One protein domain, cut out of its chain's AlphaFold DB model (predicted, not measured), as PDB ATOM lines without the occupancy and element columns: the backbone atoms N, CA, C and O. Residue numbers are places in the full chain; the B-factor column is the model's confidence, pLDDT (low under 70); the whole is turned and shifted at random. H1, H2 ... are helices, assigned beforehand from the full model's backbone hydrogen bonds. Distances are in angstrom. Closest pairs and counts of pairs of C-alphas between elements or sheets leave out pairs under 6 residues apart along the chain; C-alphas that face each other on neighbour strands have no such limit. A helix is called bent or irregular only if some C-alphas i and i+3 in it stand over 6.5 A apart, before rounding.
ATOM      1  N   SER A   4     -31.879 -58.602  25.972       67.19
ATOM      2  CA  SER A   4     -32.935 -57.927  26.731       67.19
ATOM      3  C   SER A   4     -33.230 -56.507  26.225       67.19
ATOM      4  O   SER A   4     -34.381 -56.077  26.223       67.19
ATOM      5  N   GLN A   5     -32.214 -55.784  25.737       72.00
ATOM      6  CA  GLN A   5     -32.370 -54.438  25.179       72.00
ATOM      7  C   GLN A   5     -32.967 -54.473  23.770       72.00
ATOM      8  O   GLN A   5     -33.719 -53.574  23.399       72.00
ATOM      9  N   LEU A   6     -32.648 -55.505  22.988       72.50
ATOM     10  CA  LEU A   6     -33.148 -55.641  21.622       72.50
ATOM     11  C   LEU A   6     -34.641 -55.999  21.602       72.50
ATOM     12  O   LEU A   6     -35.406 -55.372  20.869       72.50
ATOM     13  N   ASP A   7     -35.061 -56.942  22.453       78.94
ATOM     14  CA  ASP A   7     -36.476 -57.303  22.621       78.94
ATOM     15  C   ASP A   7     -37.297 -56.099  23.112       78.94
ATOM     16  O   ASP A   7     -38.386 -55.811  22.614       78.94
ATOM     17  N   TYR A   8     -36.707 -55.299  24.003       73.25
ATOM     18  CA  TYR A   8     -37.303 -54.058  24.488       73.25
ATOM     19  C   TYR A   8     -37.487 -53.003  23.379       73.25
ATOM     20  O   TYR A   8     -38.560 -52.401  23.275       73.25
ATOM     21  N   ILE A   9     -36.498 -52.812  22.495       75.12
ATOM     22  CA  ILE A   9     -36.607 -51.903  21.334       75.12
ATOM     23  C   ILE A   9     -37.662 -52.399  20.337       75.12
ATOM     24  O   ILE A   9     -38.422 -51.598  19.784       75.12
ATOM     25  N   TYR A  10     -37.725 -53.710  20.106       76.31
ATOM     26  CA  TYR A  10     -38.703 -54.304  19.201       76.31
ATOM     27  C   TYR A  10     -40.134 -54.132  19.728       76.31
ATOM     28  O   TYR A  10     -41.024 -53.693  18.992       76.31
ATOM     29  N   LYS A  11     -40.339 -54.387  21.025       77.31
ATOM     30  CA  LYS A  11     -41.622 -54.181  21.701       77.31
ATOM     31  C   LYS A  11     -42.046 -52.711  21.665       77.31
ATOM     32  O   LYS A  11     -43.187 -52.427  21.318       77.31
ATOM     33  N   TRP A  12     -41.113 -51.779  21.880       73.62
ATOM     34  CA  TRP A  12     -41.374 -50.342  21.743       73.62
ATOM     35  C   TRP A  12     -41.835 -49.952  20.334       73.62
ATOM     36  O   TRP A  12     -42.828 -49.241  20.199       73.62
ATOM     37  N   ARG A  13     -41.168 -50.437  19.274       73.25
ATOM     38  CA  ARG A  13     -41.591 -50.145  17.889       73.25
ATOM     39  C   ARG A  13     -43.007 -50.643  17.613       73.25
ATOM     40  O   ARG A  13     -43.758 -49.969  16.913       73.25
ATOM     41  N   ARG A  14     -43.374 -51.798  18.175       72.38
ATOM     42  CA  ARG A  14     -44.723 -52.362  18.061       72.38
ATOM     43  C   ARG A  14     -45.760 -51.495  18.790       72.38
ATOM     44  O   ARG A  14     -46.781 -51.170  18.193       72.38
ATOM     45  N   THR A  15     -45.478 -51.045  20.013       72.12
ATOM     46  CA  THR A  15     -46.378 -50.156  20.776       72.12
ATOM     47  C   THR A  15     -46.493 -48.762  20.141       72.12
ATOM     48  O   THR A  15     -47.591 -48.234  20.010       72.12
ATOM     49  N   ALA A  16     -45.389 -48.179  19.654       65.19
ATOM     50  CA  ALA A  16     -45.387 -46.882  18.965       65.19
ATOM     51  C   ALA A  16     -46.162 -46.904  17.633       65.19
ATOM     52  O   ALA A  16     -46.701 -45.882  17.215       65.19
ATOM     53  N   ALA A  17     -46.252 -48.069  16.984       71.81
ATOM     54  CA  ALA A  17     -47.092 -48.286  15.807       71.81
ATOM     55  C   ALA A  17     -48.595 -48.419  16.140       71.81
ATOM     56  O   ALA A  17     -49.390 -48.672  15.237       71.81
ATOM     57  N   GLY A  18     -48.987 -48.259  17.409       65.19
ATOM     58  CA  GLY A  18     -50.379 -48.340  17.856       65.19
ATOM     59  C   GLY A  18     -50.945 -49.760  17.855       65.19
ATOM     60  O   GLY A  18     -52.157 -49.924  17.767       65.19
ATOM     61  N   LEU A  19     -50.085 -50.785  17.899       64.62
ATOM     62  CA  LEU A  19     -50.515 -52.189  17.860       64.62
ATOM     63  C   LEU A  19     -50.822 -52.780  19.244       64.62
ATOM     64  O   LEU A  19     -51.398 -53.858  19.302       64.62
ATOM     65  N   ASP A  20     -50.475 -52.087  20.330       61.94
ATOM     66  CA  ASP A  20     -50.818 -52.466  21.705       61.94
ATOM     67  C   ASP A  20     -51.161 -51.198  22.506       61.94
ATOM     68  O   ASP A  20     -50.365 -50.258  22.539       61.94
ATOM     69  N   GLU A  21     -52.336 -51.163  23.145       62.34
ATOM     70  CA  GLU A  21     -52.861 -50.007  23.900       62.34
ATOM     71  C   GLU A  21     -52.436 -49.972  25.383       62.34
ATOM     72  O   GLU A  21     -53.088 -49.337  26.211       62.34
ATOM     73  N   GLU A  22     -51.346 -50.636  25.769       62.41
ATOM     74  CA  GLU A  22     -50.856 -50.536  27.148       62.41
ATOM     75  C   GLU A  22     -49.967 -49.291  27.313       62.41
ATOM     76  O   GLU A  22     -48.912 -49.169  26.690       62.41
ATOM     77  N   GLU A  23     -50.406 -48.346  28.152       64.88
ATOM     78  CA  GLU A  23     -49.661 -47.146  28.547       64.88
ATOM     79  C   GLU A  23     -48.455 -47.487  29.446       64.88
ATOM     80  O   GLU A  23     -48.630 -47.897  30.597       64.88
ATOM     81  N   PRO A  24     -47.218 -47.202  28.993       54.81
ATOM     82  CA  PRO A  24     -46.227 -46.630  29.902       54.81
ATOM     83  C   PRO A  24     -45.427 -45.510  29.208       54.81
ATOM     84  O   PRO A  24     -44.226 -45.623  28.972       54.81
ATOM     85  N   GLN A  25     -46.079 -44.400  28.852       56.16
ATOM     86  CA  GLN A  25     -45.421 -43.316  28.100       56.16
ATOM     87  C   GLN A  25     -44.506 -42.414  28.953       56.16
ATOM     88  O   GLN A  25     -43.638 -41.731  28.411       56.16
ATOM     89  N   GLN A  26     -44.654 -42.384  30.284       55.56
ATOM     90  CA  GLN A  26     -44.085 -41.286  31.080       55.56
ATOM     91  C   GLN A  26     -42.658 -41.525  31.610       55.56
ATOM     92  O   GLN A  26     -41.920 -40.560  31.817       55.56
ATOM     93  N   GLU A  27     -42.224 -42.776  31.796       55.94
ATOM     94  CA  GLU A  27     -40.855 -43.064  32.266       55.94
ATOM     95  C   GLU A  27     -39.830 -43.164  31.126       55.94
ATOM     96  O   GLU A  27     -38.651 -42.864  31.328       55.94
ATOM     97  N   MET A  28     -40.263 -43.478  29.901       49.81
ATOM     98  CA  MET A  28     -39.351 -43.674  28.767       49.81
ATOM     99  C   MET A  28     -38.774 -42.375  28.190       49.81
ATOM    100  O   MET A  28     -37.630 -42.374  27.734       49.81
ATOM    101  N   CYS A  29     -39.491 -41.250  28.284       54.12
ATOM    102  CA  CYS A  29     -38.985 -39.942  27.837       54.12
ATOM    103  C   CYS A  29     -37.725 -39.486  28.596       54.12
ATOM    104  O   CYS A  29     -36.999 -38.610  28.125       54.12
ATOM    105  N   LYS A  30     -37.447 -40.069  29.772       55.06
ATOM    106  CA  LYS A  30     -36.250 -39.754  30.566       55.06
ATOM    107  C   LYS A  30     -35.027 -40.580  30.168       55.06
ATOM    108  O   LYS A  30     -33.912 -40.116  30.374       55.06
ATOM    109  N   LEU A  31     -35.223 -41.780  29.616       56.72
ATOM    110  CA  LEU A  31     -34.128 -42.685  29.240       56.72
ATOM    111  C   LEU A  31     -33.582 -42.406  27.838       56.72
ATOM    112  O   LEU A  31     -32.410 -42.665  27.579       56.72
ATOM    113  N   PHE A  32     -34.394 -41.815  26.964       62.00
ATOM    114  CA  PHE A  32     -33.977 -41.395  25.632       62.00
ATOM    115  C   PHE A  32     -34.078 -39.877  25.528       62.00
ATOM    116  O   PHE A  32     -34.989 -39.338  24.902       62.00
ATOM    117  N   HIS A  33     -33.130 -39.168  26.145       69.50
ATOM    118  CA  HIS A  33     -32.792 -37.823  25.680       69.50
ATOM    119  C   HIS A  33     -32.180 -37.963  24.290       69.50
ATOM    120  O   HIS A  33     -30.965 -38.046  24.127       69.50
ATOM    121  N   LEU A  34     -33.055 -38.077  23.293       69.88
ATOM    122  CA  LEU A  34     -32.651 -38.001  21.907       69.88
ATOM    123  C   LEU A  34     -32.138 -36.574  21.693       69.88
ATOM    124  O   LEU A  34     -32.882 -35.629  21.977       69.88
ATOM    125  N   PRO A  35     -30.883 -36.396  21.258       80.94
ATOM    126  CA  PRO A  35     -30.372 -35.067  20.986       80.94
ATOM    127  C   PRO A  35     -31.268 -34.365  19.960       80.94
ATOM    128  O   PRO A  35     -31.695 -34.974  18.981       80.94
ATOM    129  N   SER A  36     -31.584 -33.092  20.190       80.50
ATOM    130  CA  SER A  36     -32.380 -32.300  19.237       80.50
ATOM    131  C   SER A  36     -31.523 -31.742  18.100       80.50
ATOM    132  O   SER A  36     -32.052 -31.395  17.044       80.50
ATOM    133  N   ASP A  37     -30.208 -31.628  18.313       87.31
ATOM    134  CA  ASP A  37     -29.266 -31.185  17.292       87.31
ATOM    135  C   ASP A  37     -28.934 -32.358  16.348       87.31
ATOM    136  O   ASP A  37     -28.447 -33.394  16.811       87.31
ATOM    137  N   PRO A  38     -29.148 -32.231  15.024       77.44
ATOM    138  CA  PRO A  38     -28.791 -33.271  14.061       77.44
ATOM    139  C   PRO A  38     -27.314 -33.695  14.118       77.44
ATOM    140  O   PRO A  38     -27.012 -34.849  13.810       77.44
ATOM    141  N   ILE A  39     -26.396 -32.805  14.514       85.44
ATOM    142  CA  ILE A  39     -24.974 -33.147  14.670       85.44
ATOM    143  C   ILE A  39     -24.785 -34.085  15.868       85.44
ATOM    144  O   ILE A  39     -24.066 -35.079  15.774       85.44
ATOM    145  N   GLU A  40     -25.461 -33.808  16.981       86.25
ATOM    146  CA  GLU A  40     -25.423 -34.660  18.169       86.25
ATOM    147  C   GLU A  40     -26.107 -36.009  17.920       86.25
ATOM    148  O   GLU A  40     -25.595 -37.034  18.362       86.25
ATOM    149  N   VAL A  41     -27.204 -36.036  17.153       83.31
ATOM    150  CA  VAL A  41     -27.845 -37.288  16.713       83.31
ATOM    151  C   VAL A  41     -26.880 -38.125  15.881       83.31
ATOM    152  O   VAL A  41     -26.760 -39.326  16.108       83.31
ATOM    153  N   PHE A  42     -26.174 -37.507  14.932       78.44
ATOM    154  CA  PHE A  42     -25.206 -38.214  14.098       78.44
ATOM    155  C   PHE A  42     -24.069 -38.811  14.936       78.44
ATOM    156  O   PHE A  42     -23.777 -39.999  14.807       78.44
ATOM    157  N   ASN A  43     -23.487 -38.024  15.844       83.62
ATOM    158  CA  ASN A  43     -22.444 -38.508  16.749       83.62
ATOM    159  C   ASN A  43     -22.965 -39.634  17.653       83.62
ATOM    160  O   ASN A  43     -22.309 -40.663  17.778       83.62
ATOM    161  N   TRP A  44     -24.178 -39.496  18.199       88.00
ATOM    162  CA  TRP A  44     -24.819 -40.538  19.000       88.00
ATOM    163  C   TRP A  44     -24.986 -41.846  18.217       88.00
ATOM    164  O   TRP A  44     -24.666 -42.907  18.752       88.00
ATOM    165  N   ILE A  45     -25.426 -41.784  16.950       82.00
ATOM    166  CA  ILE A  45     -25.536 -42.954  16.059       82.00
ATOM    167  C   ILE A  45     -24.160 -43.586  15.824       82.00
ATOM    168  O   ILE A  45     -24.035 -44.811  15.885       82.00
ATOM    169  N   CYS A  46     -23.128 -42.779  15.568       80.31
ATOM    170  CA  CYS A  46     -21.762 -43.273  15.387       80.31
ATOM    171  C   CYS A  46     -21.222 -43.965  16.649       80.31
ATOM    172  O   CYS A  46     -20.550 -44.991  16.539       80.31
ATOM    173  N   ASP A  47     -21.568 -43.453  17.829       85.88
ATOM    174  CA  ASP A  47     -21.136 -43.991  19.121       85.88
ATOM    175  C   ASP A  47     -21.877 -45.276  19.528       85.88
ATOM    176  O   ASP A  47     -21.394 -46.019  20.383       85.88
ATOM    177  N   GLN A  48     -23.025 -45.591  18.909       80.06
ATOM    178  CA  GLN A  48     -23.815 -46.781  19.252       80.06
ATOM    179  C   GLN A  48     -23.104 -48.116  18.959       80.06
ATOM    180  O   GLN A  48     -23.664 -49.161  19.291       80.06
ATOM    181  N   ASN A  49     -21.894 -48.122  18.368       70.56
ATOM    182  CA  ASN A  49     -21.194 -49.339  17.923       70.56
ATOM    183  C   ASN A  49     -22.179 -50.313  17.263       70.56
ATOM    184  O   ASN A  49     -22.181 -51.513  17.554       70.56
TER     185      ASN A  49
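What this domain is: This is residues 4 to 49 of the 203 residues of an uncharacterized protein of Drosophila ananassae (UniProt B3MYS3). The longest helix, H1, and the helix H3 make two separate arms of a loose, open U, with H2 and the links on either side of it as the base. No helix touches another, and residues 4 to 10 and 36 to 42 stand free. The printed part has 46 residues with three named helices, H1, H2, H3 in chain order, and no named strand; the class is all helix. It is loose, with a radius of gyration of the C-alphas of 12.8 A, and elongated, spanning 34 by 20 by 17 A.

Where its parts are: Find C-alpha 4 at (-32.935, -57.927, 26.731); from there H1, residues 4 to 16, runs 18.4 A. H2 is residues 25 to 31. H3, residues 38 to 47, runs 14.1 A to C-alpha 47 at (-21.136, -43.991, 19.121).

How they stand to each other: H1 is apart from H2 and from H3, and H2 is apart from H3. In H1 and H3 every O i to N i+4 pair is within hydrogen-bond range; in H2 0 of 3 are, beside 2 of 4 O i to N i+3 pairs. H2 is neither bent nor irregular, but only just: C-alphas 26 and 29 are 6.2 A apart.

The domain as a whole: Look at Glu 21 and Ile 39 for the two C-alphas farthest apart, 33.9 A. The printed part has no cut, and both links are short. Confidence is low, with pLDDT under 70, at residues 4, 16 and 18 to 34.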